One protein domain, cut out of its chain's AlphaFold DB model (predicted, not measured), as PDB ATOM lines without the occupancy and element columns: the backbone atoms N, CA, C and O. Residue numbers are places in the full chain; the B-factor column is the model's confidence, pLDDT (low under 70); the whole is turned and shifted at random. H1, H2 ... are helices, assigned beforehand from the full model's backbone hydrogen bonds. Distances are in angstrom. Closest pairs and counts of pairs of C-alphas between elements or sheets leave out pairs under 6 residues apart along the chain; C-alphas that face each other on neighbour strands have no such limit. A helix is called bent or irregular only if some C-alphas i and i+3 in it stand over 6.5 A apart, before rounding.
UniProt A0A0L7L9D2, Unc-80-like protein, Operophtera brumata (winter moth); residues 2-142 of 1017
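Overview. This is residues 2 to 142 of the 1017 residues of the protein "Unc-80-like protein" of Operophtera brumata (winter moth) (UniProt A0A0L7L9D2). Four helices, H2, H3, H5 and H6, form an up-and-down bundle, with the short H4 across one end. H7 and the tail of residues 130 to 142 lie at that same end, and residues 2 to 11 of H1 stick out from it as a free arm. The printed part has 141 residues with seven named helices, H1 to H7 in chain order, and no named strand; the class is all helix. The whole is compact, with a radius of gyration of the C-alphas of 16.7 A, but elongated, spanning 55 by 28 by 28 A.

Along the chain. H1 is residues 2 to 12, beginning at C-alpha 2 at (-7.006, -18.848, -26.230). H2 is residues 17 to 31, 20.7 A long, and H3 residues 36 to 51, 22.4 A. H4 is residues 60 to 67. H5, residues 71 to 95, is the longest at 36.0 A and begins at C-alpha 71 at (-5.304, -10.995, -0.725). H6 is residues 103 to 117, 20.8 A. H7, residues 121 to 129, ends at C-alpha 129 at (-17.896, -12.810, 2.107).

Arrangement. In the bundle each helix runs against the one before it. H2 and H3 are a hairpin at a steep tilt of 40 degrees; Leu 26 and Ala 42 have their closest C-alphas, 5.1 A. H3 touches H6 at a shallow tilt of 25 degrees, closest at C-alphas 40 and 104, 5.5 A. H5 and H6 are a hairpin at a steep tilt of 42 degrees, closest at C-alphas 86 and 108, 5.8 A. H5 touches H2 with residues 78 to 89 alone, closest at C-alphas 85 and 30, 5.4 A. H2 touches H4 with residues 18 to 22 alone, about perpendicular at 82 degrees; the closest C-alphas are Pro 18 and Leu 62, 5.5 A. H7 is close to H5 but not clearly touching, C-alphas 123 and 72 being closest at 5.8 A. H1 touches no helix. H5 is irregular, C-alphas 77 and 80 being 7.0 A apart, with a kink of 35 degrees near residue 78; H2 is only just irregular, C-alphas 26 and 29 being 6.8 A apart. Every O i to N i+4 pair is within hydrogen-bond range in H1 and H6, against 8 of 11 in H2, 11 of 12 in H3, 3 of 4 in H4, 19 of 21 in H5 and 4 of 5 in H7.

Size, cuts and confidence. The C-alphas farthest apart are Lys 2 and Gln 99, 57.6 A. The printed part has no cut, and no link is long. Mean pLDDT of the printed part is 82.4; residues 2 to 13, 33 to 36 and 97 to 99 are under 70.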
ATOM      1  N   LYS A   2      -7.848 -17.995 -27.099       28.75
ATOM      2  CA  LYS A   2      -7.006 -18.848 -26.230       28.75
ATOM      3  C   LYS A   2      -5.749 -18.123 -25.733       28.75
ATOM      4  O   LYS A   2      -5.627 -17.921 -24.540       28.75
ATOM      5  N   GLU A   3      -4.969 -17.526 -26.638       28.81
ATOM      6  CA  GLU A   3      -3.860 -16.623 -26.272       28.81
ATOM      7  C   GLU A   3      -4.278 -15.391 -25.446       28.81
ATOM      8  O   GLU A   3      -3.418 -14.743 -24.869       28.81
ATOM      9  N   ILE A   4      -5.561 -15.009 -25.411       35.88
ATOM     10  CA  ILE A   4      -6.010 -13.867 -24.595       35.88
ATOM     11  C   ILE A   4      -6.260 -14.363 -23.172       35.88
ATOM     12  O   ILE A   4      -5.610 -13.857 -22.275       35.88
ATOM     13  N   ALA A   5      -7.029 -15.443 -22.998       37.31
ATOM     14  CA  ALA A   5      -7.206 -16.110 -21.706       37.31
ATOM     15  C   ALA A   5      -5.873 -16.607 -21.108       37.31
ATOM     16  O   ALA A   5      -5.647 -16.497 -19.911       37.31
ATOM     17  N   GLU A   6      -4.951 -17.106 -21.936       36.94
ATOM     18  CA  GLU A   6      -3.604 -17.504 -21.510       36.94
ATOM     19  C   GLU A   6      -2.758 -16.283 -21.094       36.94
ATOM     20  O   GLU A   6      -2.036 -16.364 -20.105       36.94
ATOM     21  N   ASN A   7      -2.871 -15.128 -21.770       33.75
ATOM     22  CA  ASN A   7      -2.218 -13.889 -21.319       33.75
ATOM     23  C   ASN A   7      -2.927 -13.230 -20.119       33.75
ATOM     24  O   ASN A   7      -2.257 -12.555 -19.345       33.75
ATOM     25  N   GLU A   8      -4.235 -13.429 -19.939       36.00
ATOM     26  CA  GLU A   8      -5.001 -12.984 -18.767       36.00
ATOM     27  C   GLU A   8      -4.606 -13.809 -17.535       36.00
ATOM     28  O   GLU A   8      -4.194 -13.222 -16.541       36.00
ATOM     29  N   LEU A   9      -4.546 -15.142 -17.634       45.69
ATOM     30  CA  LEU A   9      -4.013 -16.020 -16.579       45.69
ATOM     31  C   LEU A   9      -2.550 -15.683 -16.222       45.69
ATOM     32  O   LEU A   9      -2.186 -15.622 -15.049       45.69
ATOM     33  N   ILE A  10      -1.705 -15.400 -17.223       44.66
ATOM     34  CA  ILE A  10      -0.316 -14.951 -17.003       44.66
ATOM     35  C   ILE A  10      -0.259 -13.538 -16.383       44.66
ATOM     36  O   ILE A  10       0.714 -13.218 -15.698       44.66
ATOM     37  N   ALA A  11      -1.275 -12.692 -16.587       40.62
ATOM     38  CA  ALA A  11      -1.378 -11.375 -15.955       40.62
ATOM     39  C   ALA A  11      -1.896 -11.459 -14.507       40.62
ATOM     40  O   ALA A  11      -1.354 -10.775 -13.641       40.62
ATOM     41  N   GLU A  12      -2.864 -12.334 -14.219       48.78
ATOM     42  CA  GLU A  12      -3.350 -12.641 -12.862       48.78
ATOM     43  C   GLU A  12      -2.251 -13.253 -11.971       48.78
ATOM     44  O   GLU A  12      -2.229 -13.045 -10.757       48.78
ATOM     45  N   GLU A  13      -1.294 -13.974 -12.563       57.16
ATOM     46  CA  GLU A  13      -0.125 -14.519 -11.859       57.16
ATOM     47  C   GLU A  13       1.024 -13.491 -11.680       57.16
ATOM     48  O   GLU A  13       1.956 -13.698 -10.893       57.16
ATOM     49  N   ALA A  14       0.979 -12.340 -12.364       73.50
ATOM     50  CA  ALA A  14       2.077 -11.372 -12.409       73.50
ATOM     51  C   ALA A  14       2.026 -10.312 -11.284       73.50
ATOM     52  O   ALA A  14       1.547  -9.194 -11.472       73.50
ATOM     53  N   ILE A  15       2.637 -10.624 -10.133       85.88
ATOM     54  CA  ILE A  15       2.792  -9.705  -8.982       85.88
ATOM     55  C   ILE A  15       3.281  -8.302  -9.432       85.88
ATOM     56  O   ILE A  15       4.386  -8.202  -9.984       85.88
ATOM     57  N   PRO A  16       2.553  -7.203  -9.146       91.25
ATOM     58  CA  PRO A  16       2.927  -5.857  -9.578       91.25
ATOM     59  C   PRO A  16       4.305  -5.379  -9.093       91.25
ATOM     60  O   PRO A  16       4.719  -5.612  -7.955       91.25
ATOM     61  N   ILE A  17       5.009  -4.617  -9.938       89.19
ATOM     62  CA  ILE A  17       6.357  -4.090  -9.642       89.19
ATOM     63  C   ILE A  17       6.424  -3.287  -8.320       89.19
ATOM     64  O   ILE A  17       7.395  -3.484  -7.583       89.19
ATOM     65  N   PRO A  18       5.446  -2.428  -7.947       90.88
ATOM     66  CA  PRO A  18       5.467  -1.743  -6.650       90.88
ATOM     67  C   PRO A  18       5.503  -2.713  -5.461       90.88
ATOM     68  O   PRO A  18       6.272  -2.493  -4.523       90.88
ATOM     69  N   VAL A  19       4.748  -3.815  -5.538       90.50
ATOM     70  CA  VAL A  19       4.691  -4.872  -4.516       90.50
ATOM     71  C   VAL A  19       6.026  -5.617  -4.437       90.50
ATOM     72  O   VAL A  19       6.596  -5.730  -3.351       90.50
ATOM     73  N   GLN A  20       6.600  -6.024  -5.578       91.00
ATOM     74  CA  GLN A  20       7.932  -6.651  -5.619       91.00
ATOM     75  C   GLN A  20       9.011  -5.746  -4.992       91.00
ATOM     76  O   GLN A  20       9.821  -6.189  -4.175       91.00
ATOM     77  N   VAL A  21       9.009  -4.449  -5.330       91.31
ATOM     78  CA  VAL A  21       9.967  -3.463  -4.799       91.31
ATOM     79  C   VAL A  21       9.754  -3.211  -3.302       91.31
ATOM     80  O   VAL A  21      10.733  -3.004  -2.581       91.31
ATOM     81  N   PHE A  22       8.514  -3.243  -2.813       92.38
ATOM     82  CA  PHE A  22       8.196  -3.145  -1.389       92.38
ATOM     83  C   PHE A  22       8.740  -4.347  -0.603       92.38
ATOM     84  O   PHE A  22       9.536  -4.160   0.320       92.38
ATOM     85  N   LEU A  23       8.415  -5.574  -1.018       91.88
ATOM     86  CA  LEU A  23       8.865  -6.803  -0.353       91.88
ATOM     87  C   LEU A  23      10.395  -6.966  -0.396       91.88
ATOM     88  O   LEU A  23      11.025  -7.332   0.605       91.88
ATOM     89  N   TRP A  24      11.029  -6.580  -1.509       90.31
ATOM     90  CA  TRP A  24      12.488  -6.493  -1.613       90.31
ATOM     91  C   TRP A  24      13.096  -5.481  -0.628       90.31
ATOM     92  O   TRP A  24      14.109  -5.765   0.016       90.31
ATOM     93  N   ARG A  25      12.478  -4.302  -0.457       89.75
ATOM     94  CA  ARG A  25      12.924  -3.290   0.520       89.75
ATOM     95  C   ARG A  25      12.780  -3.760   1.966       89.75
ATOM     96  O   ARG A  25      13.643  -3.411   2.768       89.75
ATOM     97  N   LEU A  26      11.752  -4.548   2.293       89.81
ATOM     98  CA  LEU A  26      11.582  -5.116   3.637       89.81
ATOM     99  C   LEU A  26      12.581  -6.243   3.941       89.81
ATOM    100  O   LEU A  26      13.054  -6.339   5.068       89.81
ATOM    101  N   SER A  27      12.949  -7.055   2.946       90.62
ATOM    102  CA  SER A  27      13.893  -8.176   3.120       90.62
ATOM    103  C   SER A  27      15.378  -7.771   3.018       90.62
ATOM    104  O   SER A  27      16.222  -8.325   3.724       90.62
ATOM    105  N   THR A  28      15.717  -6.739   2.234       88.44
ATOM    106  CA  THR A  28      17.099  -6.225   2.057       88.44
ATOM    107  C   THR A  28      17.897  -5.981   3.360       88.44
ATOM    108  O   THR A  28      19.092  -6.298   3.373       88.44
ATOM    109  N   PRO A  29      17.330  -5.428   4.458       85.38
ATOM    110  CA  PRO A  29      18.058  -5.218   5.712       85.38
ATOM    111  C   PRO A  29      18.622  -6.511   6.306       85.38
ATOM    112  O   PRO A  29      19.750  -6.514   6.790       85.38
ATOM    113  N   PHE A  30      17.876  -7.616   6.227       84.38
ATOM    114  CA  PHE A  30      18.240  -8.912   6.813       84.38
ATOM    115  C   PHE A  30      19.419  -9.585   6.097       84.38
ATOM    116  O   PHE A  30      20.179 -10.324   6.716       84.38
ATOM    117  N   VAL A  31      19.660  -9.231   4.831       78.12
ATOM    118  CA  VAL A  31      20.831  -9.669   4.048       78.12
ATOM    119  C   VAL A  31      22.120  -8.919   4.456       78.12
ATOM    120  O   VAL A  31      23.220  -9.297   4.052       78.12
ATOM    121  N   ARG A  32      22.035  -7.839   5.253       70.94
ATOM    122  CA  ARG A  32      23.170  -6.954   5.595       70.94
ATOM    123  C   ARG A  32      23.434  -6.926   7.117       70.94
ATOM    124  O   ARG A  32      22.734  -6.203   7.820       70.94
ATOM    125  N   PRO A  33      24.478  -7.610   7.643       58.28
ATOM    126  CA  PRO A  33      24.623  -7.954   9.078       58.28
ATOM    127  C   PRO A  33      24.781  -6.843  10.151       58.28
ATOM    128  O   PRO A  33      25.438  -7.096  11.162       58.28
ATOM    129  N   ARG A  34      24.313  -5.594   9.965       55.19
ATOM    130  CA  ARG A  34      24.634  -4.455  10.867       55.19
ATOM    131  C   ARG A  34      23.527  -3.402  11.076       55.19
ATOM    132  O   ARG A  34      23.851  -2.268  11.423       55.19
ATOM    133  N   LEU A  35      22.242  -3.715  10.876       59.03
ATOM    134  CA  LEU A  35      21.174  -2.696  10.825       59.03
ATOM    135  C   LEU A  35      20.021  -2.888  11.832       59.03
ATOM    136  O   LEU A  35      18.868  -2.672  11.481       59.03
ATOM    137  N   GLY A  36      20.341  -3.177  13.104       66.25
ATOM    138  CA  GLY A  36      19.414  -3.306  14.254       66.25
ATOM    139  C   GLY A  36      18.055  -2.598  14.110       66.25
ATOM    140  O   GLY A  36      17.038  -3.242  13.876       66.25
ATOM    141  N   LYS A  37      18.058  -1.258  14.159       71.00
ATOM    142  CA  LYS A  37      16.844  -0.414  14.102       71.00
ATOM    143  C   LYS A  37      16.036  -0.508  12.796       71.00
ATOM    144  O   LYS A  37      14.882  -0.094  12.769       71.00
ATOM    145  N   VAL A  38      16.641  -0.984  11.708       78.25
ATOM    146  CA  VAL A  38      15.970  -1.170  10.411       78.25
ATOM    147  C   VAL A  38      15.242  -2.517  10.375       78.25
ATOM    148  O   VAL A  38      14.196  -2.608   9.740       78.25
ATOM    149  N   HIS A  39      15.734  -3.530  11.101       84.25
ATOM    150  CA  HIS A  39      15.015  -4.795  11.268       84.25
ATOM    151  C   HIS A  39      13.691  -4.574  12.014       84.25
ATOM    152  O   HIS A  39      12.659  -4.974  11.491       84.25
ATOM    153  N   ASP A  40      13.682  -3.861  13.153       84.94
ATOM    154  CA  ASP A  40      12.437  -3.532  13.881       84.94
ATOM    155  C   ASP A  40      11.394  -2.862  12.970       84.94
ATOM    156  O   ASP A  40      10.231  -3.269  12.946       84.94
ATOM    157  N   ALA A  41      11.816  -1.866  12.179       87.06
ATOM    158  CA  ALA A  41      10.940  -1.164  11.245       87.06
ATOM    159  C   ALA A  41      10.379  -2.097  10.156       87.06
ATOM    160  O   ALA A  41       9.178  -2.077   9.899       87.06
ATOM    161  N   ALA A  42      11.220  -2.948   9.558       88.62
ATOM    162  CA  ALA A  42      10.789  -3.901   8.537       88.62
ATOM    163  C   ALA A  42       9.842  -4.979   9.099       88.62
ATOM    164  O   ALA A  42       8.827  -5.278   8.469       88.62
ATOM    165  N   CYS A  43      10.103  -5.498  10.304       89.50
ATOM    166  CA  CYS A  43       9.202  -6.428  10.993       89.50
ATOM    167  C   CYS A  43       7.837  -5.793  11.271       89.50
ATOM    168  O   CYS A  43       6.811  -6.427  11.047       89.50
ATOM    169  N   MET A  44       7.813  -4.534  11.720       89.00
ATOM    170  CA  MET A  44       6.564  -3.798  11.936       89.00
ATOM    171  C   MET A  44       5.811  -3.508  10.633       89.00
ATOM    172  O   MET A  44       4.585  -3.441  10.658       89.00
ATOM    173  N   SER A  45       6.503  -3.351   9.499       90.06
ATOM    174  CA  SER A  45       5.855  -3.255   8.185       90.06
ATOM    175  C   SER A  45       5.256  -4.587   7.731       90.06
ATOM    176  O   SER A  45       4.119  -4.585   7.273       90.06
ATOM    177  N   PHE A  46       5.962  -5.712   7.899       92.19
ATOM    178  CA  PHE A  46       5.405  -7.043   7.621       92.19
ATOM    179  C   PHE A  46       4.166  -7.330   8.491       92.19
ATOM    180  O   PHE A  46       3.104  -7.634   7.959       92.19
ATOM    181  N   GLU A  47       4.271  -7.143   9.812       92.25
ATOM    182  CA  GLU A  47       3.181  -7.356  10.780       92.25
ATOM    183  C   GLU A  47       1.936  -6.510  10.450       92.25
ATOM    184  O   GLU A  47       0.815  -7.015  10.472       92.25
ATOM    185  N   LYS A  48       2.116  -5.228  10.100       92.00
ATOM    186  CA  LYS A  48       0.996  -4.330   9.779       92.00
ATOM    187  C   LYS A  48       0.346  -4.606   8.429       92.00
ATOM    188  O   LYS A  48      -0.873  -4.536   8.333       92.00
ATOM    189  N   VAL A  49       1.140  -4.847   7.386       91.88
ATOM    190  CA  VAL A  49       0.627  -4.899   6.007       91.88
ATOM    191  C   VAL A  49       0.130  -6.298   5.635       91.88
ATOM    192  O   VAL A  49      -0.799  -6.398   4.842       91.88
ATOM    193  N   LEU A  50       0.694  -7.362   6.221       92.00
ATOM    194  CA  LEU A  50       0.253  -8.742   5.980       92.00
ATOM    195  C   LEU A  50      -0.860  -9.150   6.950       92.00
ATOM    196  O   LEU A  50      -1.992  -9.353   6.522       92.00
ATOM    197  N   VAL A  51      -0.551  -9.207   8.251       91.06
ATOM    198  CA  VAL A  51      -1.486  -9.707   9.274       91.06
ATOM    199  C   VAL A  51      -2.634  -8.722   9.487       91.06
ATOM    200  O   VAL A  51      -3.797  -9.076   9.373       91.06
ATOM    201  N   GLN A  52      -2.321  -7.450   9.756       90.50
ATOM    202  CA  GLN A  52      -3.342  -6.449  10.101       90.50
ATOM    203  C   GLN A  52      -4.006  -5.787   8.873       90.50
ATOM    204  O   GLN A  52      -4.849  -4.910   9.054       90.50
ATOM    205  N   ASN A  53      -3.606  -6.146   7.640       89.75
ATOM    206  CA  ASN A  53      -4.069  -5.558   6.366       89.75
ATOM    207  C   ASN A  53      -4.059  -4.001   6.340       89.75
ATOM    208  O   ASN A  53      -4.823  -3.352   5.622       89.75
ATOM    209  N   LEU A  54      -3.194  -3.357   7.138       88.19
ATOM    210  CA  LEU A  54      -3.176  -1.903   7.313       88.19
ATOM    211  C   LEU A  54      -2.413  -1.212   6.179       88.19
ATOM    212  O   LEU A  54      -1.191  -1.062   6.222       88.19
ATOM    213  N   ARG A  55      -3.162  -0.699   5.201       84.50
ATOM    214  CA  ARG A  55      -2.642   0.070   4.051       84.50
ATOM    215  C   ARG A  55      -2.307   1.537   4.383       84.50
ATOM    216  O   ARG A  55      -1.696   2.240   3.578       84.50
ATOM    217  N   PHE A  56      -2.678   2.020   5.573       76.31
ATOM    218  CA  PHE A  56      -2.463   3.413   5.987       76.31
ATOM    219  C   PHE A  56      -0.972   3.769   6.114       76.31
ATOM    220  O   PHE A  56      -0.219   3.128   6.848       76.31
ATOM    221  N   GLY A  57      -0.557   4.851   5.447       75.69
ATOM    222  CA  GLY A  57       0.827   5.340   5.450       75.69
ATOM    223  C   GLY A  57       1.738   4.705   4.390       75.69
ATOM    224  O   GLY A  57       2.923   5.037   4.343       75.69
ATOM    225  N   LEU A  58       1.208   3.830   3.529       85.50
ATOM    226  CA  LEU A  58       1.882   3.406   2.300       85.50
ATOM    227  C   LEU A  58       1.789   4.498   1.217       85.50
ATOM    228  O   LEU A  58       0.987   5.429   1.302       85.50
ATOM    229  N   SER A  59       2.627   4.401   0.183       88.69
ATOM    230  CA  SER A  59       2.491   5.237  -1.017       88.69
ATOM    231  C   SER A  59       1.261   4.821  -1.822       88.69
ATOM    232  O   SER A  59       1.052   3.627  -2.006       88.69
ATOM    233  N   ILE A  60       0.525   5.788  -2.377       84.06
ATOM    234  CA  ILE A  60      -0.707   5.573  -3.163       84.06
ATOM    235  C   ILE A  60      -0.524   4.469  -4.224       84.06
ATOM    236  O   ILE A  60      -1.228   3.468  -4.190       84.06
ATOM    237  N   SER A  61       0.535   4.554  -5.034       87.12
ATOM    238  CA  SER A  61       0.883   3.566  -6.073       87.12
ATOM    239  C   SER A  61       1.371   2.195  -5.574       87.12
ATOM    240  O   SER A  61       1.709   1.327  -6.379       87.12
ATOM    241  N   LEU A  62       1.453   1.992  -4.256       88.75
ATOM    242  CA  LEU A  62       1.605   0.678  -3.627       88.75
ATOM    243  C   LEU A  62       0.259   0.181  -3.088       88.75
ATOM    244  O   LEU A  62      -0.024  -0.998  -3.236       88.75
ATOM    245  N   THR A  63      -0.567   1.060  -2.516       90.75
ATOM    246  CA  THR A  63      -1.940   0.735  -2.096       90.75
ATOM    247  C   THR A  63      -2.771   0.246  -3.284       90.75
ATOM    248  O   THR A  63      -3.238  -0.888  -3.259       90.75
ATOM    249  N   GLU A  64      -2.806   1.020  -4.375       89.62
ATOM    250  CA  GLU A  64      -3.456   0.657  -5.648       89.62
ATOM    251  C   GLU A  64      -2.929  -0.680  -6.206       89.62
ATOM    252  O   GLU A  64      -3.678  -1.486  -6.747       89.62
ATOM    253  N   ALA A  65      -1.627  -0.947  -6.049       89.62
ATOM    254  CA  ALA A  65      -0.977  -2.158  -6.551       89.62
ATOM    255  C   ALA A  65      -1.149  -3.393  -5.645       89.62
ATOM    256  O   ALA A  65      -0.896  -4.507  -6.099       89.62
ATOM    257  N   ILE A  66      -1.547  -3.206  -4.383       89.31
ATOM    258  CA  ILE A  66      -2.001  -4.277  -3.478       89.31
ATOM    259  C   ILE A  66      -3.497  -4.539  -3.705       89.31
ATOM    260  O   ILE A  66      -3.931  -5.679  -3.624       89.31
ATOM    261  N   GLU A  67      -4.274  -3.505  -4.034       88.62
ATOM    262  CA  GLU A  67      -5.704  -3.603  -4.367       88.62
ATOM    263  C   GLU A  67      -5.971  -4.242  -5.735       88.62
ATOM    264  O   GLU A  67      -7.025  -4.836  -5.935       88.62
ATOM    265  N   ALA A  68      -5.001  -4.195  -6.649       88.31
ATOM    266  CA  ALA A  68      -5.069  -4.843  -7.958       88.31
ATOM    267  C   ALA A  68      -4.797  -6.368  -7.952       88.31
ATOM    268  O   ALA A  68      -4.731  -6.958  -9.030       88.31
ATOM    269  N   ILE A  69      -4.595  -7.010  -6.791       89.81
ATOM    270  CA  ILE A  69      -4.343  -8.461  -6.676       89.81
ATOM    271  C   ILE A  69      -5.140  -9.101  -5.521       89.81
ATOM    272  O   ILE A  69      -5.361  -8.443  -4.504       89.81
ATOM    273  N   PRO A  70      -5.525 -10.393  -5.612       88.94
ATOM    274  CA  PRO A  70      -6.179 -11.103  -4.507       88.94
ATOM    275  C   PRO A  70      -5.336 -11.107  -3.222       88.94
ATOM    276  O   PRO A  70      -4.110 -11.270  -3.281       88.94
ATOM    277  N   ARG A  71      -5.984 -11.005  -2.045       90.69
ATOM    278  CA  ARG A  71      -5.304 -10.995  -0.725       90.69
ATOM    279  C   ARG A  71      -4.388 -12.212  -0.578       90.69
ATOM    280  O   ARG A  71      -3.221 -12.067  -0.213       90.69
ATOM    281  N   TRP A  72      -4.884 -13.385  -0.965       91.44
ATOM    282  CA  TRP A  72      -4.125 -14.630  -0.944       91.44
ATOM    283  C   TRP A  72      -2.866 -14.599  -1.831       91.44
ATOM    284  O   TRP A  72      -1.785 -14.990  -1.389       91.44
ATOM    285  N   ARG A  73      -2.946 -14.047  -3.050       89.81
ATOM    286  CA  ARG A  73      -1.784 -13.911  -3.953       89.81
ATOM    287  C   ARG A  73      -0.721 -12.976  -3.373       89.81
ATOM    288  O   ARG A  73       0.473 -13.249  -3.504       89.81
ATOM    289  N   PHE A  74      -1.130 -11.918  -2.669       92.25
ATOM    290  CA  PHE A  74      -0.204 -11.056  -1.928       92.25
ATOM    291  C   PHE A  74       0.460 -11.782  -0.740       92.25
ATOM    292  O   PHE A  74       1.662 -11.604  -0.516       92.25
ATOM    293  N   VAL A  75      -0.269 -12.645  -0.023       94.06
ATOM    294  CA  VAL A  75       0.281 -13.501   1.049       94.06
ATOM    295  C   VAL A  75       1.300 -14.504   0.489       94.06
ATOM    296  O   VAL A  75       2.445 -14.523   0.952       94.06
ATOM    297  N   GLN A  76       0.946 -15.255  -0.564       91.62
ATOM    298  CA  GLN A  76       1.849 -16.184  -1.262       91.62
ATOM    299  C   GLN A  76       3.132 -15.486  -1.753       91.62
ATOM    300  O   GLN A  76       4.234 -15.997  -1.539       91.62
ATOM    301  N   ALA A  77       3.012 -14.296  -2.352       91.50
ATOM    302  CA  ALA A  77       4.149 -13.488  -2.800       91.50
ATOM    303  C   ALA A  77       5.060 -13.024  -1.648       91.50
ATOM    304  O   ALA A  77       6.272 -12.881  -1.823       91.50
ATOM    305  N   SER A  78       4.488 -12.774  -0.470       93.94
ATOM    306  CA  SER A  78       5.199 -12.213   0.684       93.94
ATOM    307  C   SER A  78       5.929 -13.263   1.521       93.94
ATOM    308  O   SER A  78       6.974 -12.957   2.107       93.94
ATOM    309  N   LEU A  79       5.416 -14.497   1.559       94.38
ATOM    310  CA  LEU A  79       5.924 -15.582   2.398       94.38
ATOM    311  C   LEU A  79       7.447 -15.824   2.233       94.38
ATOM    312  O   LEU A  79       8.150 -15.719   3.243       94.38
ATOM    313  N   PRO A  80       8.026 -16.000   1.023       92.88
ATOM    314  CA  PRO A  80       9.477 -16.180   0.858       92.88
ATOM    315  C   PRO A  80      10.326 -15.047   1.457       92.88
ATOM    316  O   PRO A  80      11.396 -15.293   2.022       92.88
ATOM    317  N   HIS A  81       9.848 -13.799   1.392       92.94
ATOM    318  CA  HIS A  81      10.554 -12.648   1.962       92.94
ATOM    319  C   HIS A  81      10.531 -12.657   3.496       92.94
ATOM    320  O   HIS A  81      11.549 -12.330   4.115       92.94
ATOM    321  N   VAL A  82       9.416 -13.064   4.116       94.94
ATOM    322  CA  VAL A  82       9.318 -13.255   5.575       94.94
ATOM    323  C   VAL A  82      10.228 -14.402   6.022       94.94
ATOM    324  O   VAL A  82      10.995 -14.237   6.972       94.94
ATOM    325  N   MET A  83      10.227 -15.524   5.294       94.75
ATOM    326  CA  MET A  83      11.043 -16.707   5.596       94.75
ATOM    327  C   MET A  83      12.543 -16.404   5.568       94.75
ATOM    328  O   MET A  83      13.239 -16.671   6.549       94.75
ATOM    329  N   HIS A  84      13.048 -15.796   4.487       92.19
ATOM    330  CA  HIS A  84      14.456 -15.398   4.398       92.19
ATOM    331  C   HIS A  84      14.838 -14.370   5.473       92.19
ATOM    332  O   HIS A  84      15.934 -14.452   6.033       92.19
ATOM    333  N   SER A  85      13.938 -13.431   5.792       92.12
ATOM    334  CA  SER A  85      14.170 -12.434   6.844       92.12
ATOM    335  C   SER A  85      14.292 -13.091   8.221       92.12
ATOM    336  O   SER A  85      15.258 -12.827   8.935       92.12
ATOM    337  N   LEU A  86      13.371 -13.996   8.575       92.38
ATOM    338  CA  LEU A  86      13.404 -14.722   9.846       92.38
ATOM    339  C   LEU A  86      14.621 -15.649   9.945       92.38
ATOM    340  O   LEU A  86      15.333 -15.612  10.949       92.38
ATOM    341  N   ALA A  87      14.890 -16.448   8.909       91.31
ATOM    342  CA  ALA A  87      16.004 -17.395   8.901       91.31
ATOM    343  C   ALA A  87      17.359 -16.691   9.097       91.31
ATOM    344  O   ALA A  87      18.207 -17.191   9.836       91.31
ATOM    345  N   ALA A  88      17.554 -15.501   8.515       88.88
ATOM    346  CA  ALA A  88      18.766 -14.704   8.717       88.88
ATOM    347  C   ALA A  88      18.955 -14.248  10.181       88.88
ATOM    348  O   ALA A  88      20.079 -14.276  10.696       88.88
ATOM    349  N   VAL A  89      17.873 -13.866  10.876       87.25
ATOM    350  CA  VAL A  89      17.944 -13.499  12.302       87.25
ATOM    351  C   VAL A  89      18.165 -14.742  13.168       87.25
ATOM    352  O   VAL A  89      19.106 -14.761  13.960       87.25
ATOM    353  N   LEU A  90      17.404 -15.821  12.953       88.06
ATOM    354  CA  LEU A  90      17.537 -17.059  13.729       88.06
ATOM    355  C   LEU A  90      18.915 -17.723  13.564       88.06
ATOM    356  O   LEU A  90      19.501 -18.153  14.556       88.06
ATOM    357  N   HIS A  91      19.498 -17.743  12.360       85.12
ATOM    358  CA  HIS A  91      20.881 -18.207  12.176       85.12
ATOM    359  C   HIS A  91      21.901 -17.335  12.928       85.12
ATOM    360  O   HIS A  91      22.924 -17.849  13.386       85.12
ATOM    361  N   THR A  92      21.623 -16.039  13.107       81.44
ATOM    362  CA  THR A  92      22.456 -15.148  13.930       81.44
ATOM    363  C   THR A  92      22.291 -15.471  15.422       81.44
ATOM    364  O   THR A  92      23.296 -15.672  16.103       81.44
ATOM    365  N   ARG A  93      21.056 -15.659  15.916       79.88
ATOM    366  CA  ARG A  93      20.748 -16.097  17.297       79.88
ATOM    367  C   ARG A  93      21.455 -17.394  17.682       79.88
ATOM    368  O   ARG A  93      22.056 -17.465  18.754       79.88
ATOM    369  N   VAL A  94      21.401 -18.401  16.804       79.19
ATOM    370  CA  VAL A  94      22.057 -19.708  17.001       79.19
ATOM    371  C   VAL A  94      23.574 -19.549  17.088       79.19
ATOM    372  O   VAL A  94      24.203 -20.110  17.981       79.19
ATOM    373  N   LYS A  95      24.166 -18.741  16.204       77.12
ATOM    374  CA  LYS A  95      25.610 -18.479  16.194       77.12
ATOM    375  C   LYS A  95      26.090 -17.732  17.445       77.12
ATOM    376  O   LYS A  95      27.148 -18.064  17.979       77.12
ATOM    377  N   ASP A  96      25.313 -16.760  17.914       72.88
ATOM    378  CA  ASP A  96      25.664 -15.907  19.054       72.88
ATOM    379  C   ASP A  96      25.177 -16.483  20.408       72.88
ATOM    380  O   ASP A  96      25.369 -15.862  21.454       72.88
ATOM    381  N   ASN A  97      24.596 -17.695  20.412       69.25
ATOM    382  CA  ASN A  97      24.091 -18.425  21.589       69.25
ATOM    383  C   ASN A  97      23.101 -17.628  22.471       69.25
ATOM    384  O   ASN A  97      23.053 -17.800  23.695       69.25
ATOM    385  N   MET A  98      22.293 -16.754  21.865       68.38
ATOM    386  CA  MET A  98      21.321 -15.939  22.600       68.38
ATOM    387  C   MET A  98      20.143 -16.794  23.095       68.38
ATOM    388  O   MET A  98      19.488 -17.491  22.325       68.38
ATOM    389  N   GLN A  99      19.883 -16.758  24.406       66.00
ATOM    390  CA  GLN A  99      19.059 -17.769  25.091       66.00
ATOM    391  C   GLN A  99      17.539 -17.525  25.060       66.00
ATOM    392  O   GLN A  99      16.794 -18.395  25.508       66.00
ATOM    393  N   SER A 100      17.094 -16.370  24.561       71.50
ATOM    394  CA  SER A 100      15.705 -15.890  24.573       71.50
ATOM    395  C   SER A 100      15.392 -15.149  23.273       71.50
ATOM    396  O   SER A 100      16.280 -14.468  22.757       71.50
ATOM    397  N   LEU A 101      14.157 -15.235  22.772       81.88
ATOM    398  CA  LEU A 101      13.733 -14.469  21.592       81.88
ATOM    399  C   LEU A 101      13.755 -12.947  21.826       81.88
ATOM    400  O   LEU A 101      13.342 -12.456  22.880       81.88
ATOM    401  N   GLY A 102      14.207 -12.198  20.822       84.31
ATOM    402  CA  GLY A 102      14.111 -10.738  20.754       84.31
ATOM    403  C   GLY A 102      12.853 -10.246  20.023       84.31
ATOM    404  O   GLY A 102      12.266 -10.960  19.218       84.31
ATOM    405  N   ASN A 103      12.477  -8.977  20.232       85.75
ATOM    406  CA  ASN A 103      11.295  -8.335  19.618       85.75
ATOM    407  C   ASN A 103      11.192  -8.531  18.087       85.75
ATOM    408  O   ASN A 103      10.113  -8.804  17.563       85.75
ATOM    409  N   VAL A 104      12.323  -8.420  17.382       88.12
ATOM    410  CA  VAL A 104      12.452  -8.653  15.931       88.12
ATOM    411  C   VAL A 104      12.052 -10.085  15.558       88.12
ATOM    412  O   VAL A 104      11.317 -10.287  14.593       88.12
ATOM    413  N   GLU A 105      12.512 -11.065  16.334       88.44
ATOM    414  CA  GLU A 105      12.286 -12.495  16.105       88.44
ATOM    415  C   GLU A 105      10.844 -12.868  16.421       88.44
ATOM    416  O   GLU A 105      10.187 -13.474  15.584       88.44
ATOM    417  N   THR A 106      10.317 -12.432  17.570       90.19
ATOM    418  CA  THR A 106       8.919 -12.658  17.967       90.19
ATOM    419  C   THR A 106       7.940 -12.099  16.931       90.19
ATOM    420  O   THR A 106       6.949 -12.752  16.614       90.19
ATOM    421  N   LYS A 107       8.211 -10.926  16.340       91.12
ATOM    422  CA  LYS A 107       7.350 -10.349  15.289       91.12
ATOM    423  C   LYS A 107       7.411 -11.121  13.969       91.12
ATOM    424  O   LYS A 107       6.371 -11.324  13.344       91.12
ATOM    425  N   LEU A 108       8.596 -11.569  13.549       92.88
ATOM    426  CA  LEU A 108       8.749 -12.371  12.329       92.88
ATOM    427  C   LEU A 108       8.207 -13.796  12.495       92.88
ATOM    428  O   LEU A 108       7.576 -14.295  11.571       92.88
ATOM    429  N   LEU A 109       8.389 -14.415  13.666       92.38
ATOM    430  CA  LEU A 109       7.770 -15.695  14.023       92.38
ATOM    431  C   LEU A 109       6.247 -15.574  14.003       92.38
ATOM    432  O   LEU A 109       5.612 -16.316  13.272       92.38
ATOM    433  N   TYR A 110       5.667 -14.590  14.701       93.75
ATOM    434  CA  TYR A 110       4.219 -14.348  14.669       93.75
ATOM    435  C   TYR A 110       3.689 -14.159  13.240       93.75
ATOM    436  O   TYR A 110       2.708 -14.791  12.865       93.75
ATOM    437  N   THR A 111       4.373 -13.348  12.424       94.56
ATOM    438  CA  THR A 111       3.980 -13.132  11.022       94.56
ATOM    439  C   THR A 111       4.057 -14.429  10.209       94.56
ATOM    440  O   THR A 111       3.161 -14.701   9.421       94.56
ATOM    441  N   LEU A 112       5.094 -15.253  10.403       95.06
ATOM    442  CA  LEU A 112       5.228 -16.542   9.719       95.06
ATOM    443  C   LEU A 112       4.177 -17.562  10.179       95.06
ATOM    444  O   LEU A 112       3.652 -18.294   9.348       95.06
ATOM    445  N   HIS A 113       3.868 -17.607  11.480       93.50
ATOM    446  CA  HIS A 113       2.837 -18.489  12.030       93.50
ATOM    447  C   HIS A 113       1.473 -18.136  11.438       93.50
ATOM    448  O   HIS A 113       0.814 -19.024  10.914       93.50
ATOM    449  N   TRP A 114       1.117 -16.847  11.433       94.62
ATOM    450  CA  TRP A 114      -0.131 -16.372  10.839       94.62
ATOM    451  C   TRP A 114      -0.234 -16.737   9.356       94.62
ATOM    452  O   TRP A 114      -1.231 -17.313   8.942       94.62
ATOM    453  N   ILE A 115       0.827 -16.515   8.566       94.50
ATOM    454  CA  ILE A 115       0.830 -16.883   7.138       94.50
ATOM    455  C   ILE A 115       0.607 -18.393   6.918       94.50
ATOM    456  O   ILE A 115      -0.021 -18.766   5.932       94.50
ATOM    457  N   ILE A 116       1.140 -19.260   7.785       92.06
ATOM    458  CA  ILE A 116       1.091 -20.720   7.593       92.06
ATOM    459  C   ILE A 116      -0.165 -21.362   8.203       92.06
ATOM    460  O   ILE A 116      -0.599 -22.393   7.698       92.06
ATOM    461  N   LEU A 117      -0.722 -20.792   9.275       90.88
ATOM    462  CA  LEU A 117      -1.807 -21.402  10.053       90.88
ATOM    463  C   LEU A 117      -3.158 -20.709   9.875       90.88
ATOM    464  O   LEU A 117      -4.162 -21.399   9.794       90.88
ATOM    465  N   ASP A 118      -3.181 -19.375   9.826       92.25
ATOM    466  CA  ASP A 118      -4.422 -18.596   9.935       92.25
ATOM    467  C   ASP A 118      -4.804 -17.929   8.589       92.25
ATOM    468  O   ASP A 118      -5.976 -17.745   8.275       92.25
ATOM    469  N   ALA A 119      -3.815 -17.571   7.758       93.12
ATOM    470  CA  ALA A 119      -3.999 -16.740   6.561       93.12
ATOM    471  C   ALA A 119      -4.611 -17.451   5.340       93.12
ATOM    472  O   ALA A 119      -4.955 -16.773   4.371       93.12
ATOM    473  N   CYS A 120      -4.701 -18.783   5.355       90.69
ATOM    474  CA  CYS A 120      -5.476 -19.548   4.374       90.69
ATOM    475  C   CYS A 120      -6.963 -19.238   4.581       90.69
ATOM    476  O   CYS A 120      -7.599 -18.614   3.729       90.69
ATOM    477  N   ASP A 121      -7.451 -19.564   5.772       90.81
ATOM    478  CA  ASP A 121      -8.855 -19.472   6.160       90.81
ATOM    479  C   ASP A 121      -9.312 -18.002   6.181       90.81
ATOM    480  O   ASP A 121     -10.302 -17.660   5.544       90.81
ATOM    481  N   GLU A 122      -8.502 -17.082   6.727       91.88
ATOM    482  CA  GLU A 122      -8.758 -15.627   6.667       91.88
ATOM    483  C   GLU A 122      -8.839 -15.040   5.239       91.88
ATOM    484  O   GLU A 122      -9.341 -13.924   5.058       91.88
ATOM    485  N   CYS A 123      -8.284 -15.719   4.228       90.75
ATOM    486  CA  CYS A 123      -8.453 -15.321   2.828       90.75
ATOM    487  C   CYS A 123      -9.657 -16.017   2.187       90.75
ATOM    488  O   CYS A 123     -10.367 -15.366   1.427       90.75
ATOM    489  N   ALA A 124      -9.904 -17.289   2.506       88.44
ATOM    490  CA  ALA A 124     -11.060 -18.032   2.015       88.44
ATOM    491  C   ALA A 124     -12.384 -17.434   2.522       88.44
ATOM    492  O   ALA A 124     -13.273 -17.178   1.711       88.44
ATOM    493  N   ASP A 125     -12.477 -17.122   3.818       89.81
ATOM    494  CA  ASP A 125     -13.633 -16.460   4.433       89.81
ATOM    495  C   ASP A 125     -13.856 -15.063   3.836       89.81
ATOM    496  O   ASP A 125     -14.972 -14.717   3.456       89.81
ATOM    497  N   ASN A 126     -12.787 -14.271   3.675       88.69
ATOM    498  CA  ASN A 126     -12.858 -12.948   3.044       88.69
ATOM    499  C   ASN A 126     -13.379 -13.034   1.602       88.69
ATOM    500  O   ASN A 126     -14.240 -12.249   1.205       88.69
ATOM    501  N   ASP A 127     -12.844 -13.945   0.794       89.19
ATOM    502  CA  ASP A 127     -13.239 -14.069  -0.608       89.19
ATOM    503  C   ASP A 127     -14.682 -14.619  -0.707       89.19
ATOM    504  O   ASP A 127     -15.464 -14.106  -1.509       89.19
ATOM    505  N   TYR A 128     -15.093 -15.520   0.198       87.88
ATOM    506  CA  TYR A 128     -16.481 -15.981   0.359       87.88
ATOM    507  C   TYR A 128     -17.451 -14.849   0.754       87.88
ATOM    508  O   TYR A 128     -18.499 -14.702   0.121       87.88
ATOM    509  N   GLU A 129     -17.105 -13.999   1.731       90.75
ATOM    510  CA  GLU A 129     -17.896 -12.810   2.107       90.75
ATOM    511  C   GLU A 129     -18.052 -11.817   0.941       90.75
ATOM    512  O   GLU A 129     -19.083 -11.151   0.822       90.75
ATOM    513  N   ASN A 130     -17.058 -11.741   0.050       87.69
ATOM    514  CA  ASN A 130     -17.108 -10.933  -1.173       87.69
ATOM    515  C   ASN A 130     -17.793 -11.651  -2.362       87.69
ATOM    516  O   ASN A 130     -17.884 -11.074  -3.447       87.69
ATOM    517  N   GLY A 131     -18.293 -12.880  -2.181       86.50
ATOM    518  CA  GLY A 131     -18.968 -13.664  -3.223       86.50
ATOM    519  C   GLY A 131     -18.038 -14.221  -4.310       86.50
ATOM    520  O   GLY A 131     -18.489 -14.488  -5.426       86.50
ATOM    521  N   ILE A 132     -16.745 -14.367  -4.011       86.50
ATOM    522  CA  ILE A 132     -15.715 -14.892  -4.911       86.50
ATOM    523  C   ILE A 132     -15.499 -16.379  -4.606       86.50
ATOM    524  O   ILE A 132     -15.133 -16.759  -3.496       86.50
ATOM    525  N   TYR A 133     -15.685 -17.225  -5.620       82.94
ATOM    526  CA  TYR A 133     -15.568 -18.679  -5.506       82.94
ATOM    527  C   TYR A 133     -14.556 -19.207  -6.527       82.94
ATOM    528  O   TYR A 133     -14.703 -18.970  -7.727       82.94
ATOM    529  N   TYR A 134     -13.544 -19.946  -6.066       80.38
ATOM    530  CA  TYR A 134     -12.561 -20.588  -6.945       80.38
ATOM    531  C   TYR A 134     -12.900 -22.074  -7.144       80.38
ATOM    532  O   TYR A 134     -13.146 -22.768  -6.161       80.38
ATOM    533  N   PRO A 135     -12.857 -22.603  -8.382       72.50
ATOM    534  CA  PRO A 135     -13.228 -23.991  -8.675       72.50
ATOM    535  C   PRO A 135     -12.118 -25.016  -8.381       72.50
ATOM    536  O   PRO A 135     -12.290 -26.190  -8.682       72.50
ATOM    537  N   SER A 136     -10.959 -24.594  -7.862       75.69
ATOM    538  CA  SER A 136      -9.839 -25.493  -7.559       75.69
ATOM    539  C   SER A 136      -9.636 -25.594  -6.044       75.69
ATOM    540  O   SER A 136      -9.337 -24.564  -5.430       75.69
ATOM    541  N   PRO A 137      -9.696 -26.801  -5.444       74.00
ATOM    542  CA  PRO A 137      -9.453 -26.982  -4.009       74.00
ATOM    543  C   PRO A 137      -8.021 -26.591  -3.611       74.00
ATOM    544  O   PRO A 137      -7.753 -26.239  -2.467       74.00
ATOM    545  N   PHE A 138      -7.091 -26.578  -4.571       76.69
ATOM    546  CA  PHE A 138      -5.692 -26.227  -4.347       76.69
ATOM    547  C   PHE A 138      -5.403 -24.718  -4.409       76.69
ATOM    548  O   PHE A 138      -4.243 -24.331  -4.254       76.69
ATOM    549  N   HIS A 139      -6.406 -23.844  -4.618       82.25
ATOM    550  CA  HIS A 139      -6.170 -22.395  -4.734       82.25
ATOM    551  C   HIS A 139      -5.446 -21.830  -3.502       82.25
ATOM    552  O   HIS A 139      -4.457 -21.105  -3.652       82.25
ATOM    553  N   TYR A 140      -5.915 -22.186  -2.302       86.25
ATOM    554  CA  TYR A 140      -5.400 -21.696  -1.019       86.25
ATOM    555  C   TYR A 140      -4.204 -22.495  -0.471       86.25
ATOM    556  O   TYR A 140      -3.809 -22.328   0.680       86.25
ATOM    557  N   LEU A 141      -3.564 -23.336  -1.294       85.75
ATOM    558  CA  LEU A 141      -2.335 -24.033  -0.910       85.75
ATOM    559  C   LEU A 141      -1.069 -23.245  -1.278       85.75
ATOM    560  O   LEU A 141      -1.030 -22.425  -2.202       85.75
ATOM    561  N   PHE A 142       0.017 -23.527  -0.560       87.88
ATOM    562  CA  PHE A 142       1.353 -23.070  -0.929       87.88
ATOM    563  C   PHE A 142       2.014 -24.048  -1.904       87.88
ATOM    564  O   PHE A 142       1.985 -25.261  -1.717       87.88
TER     565      PHE A 142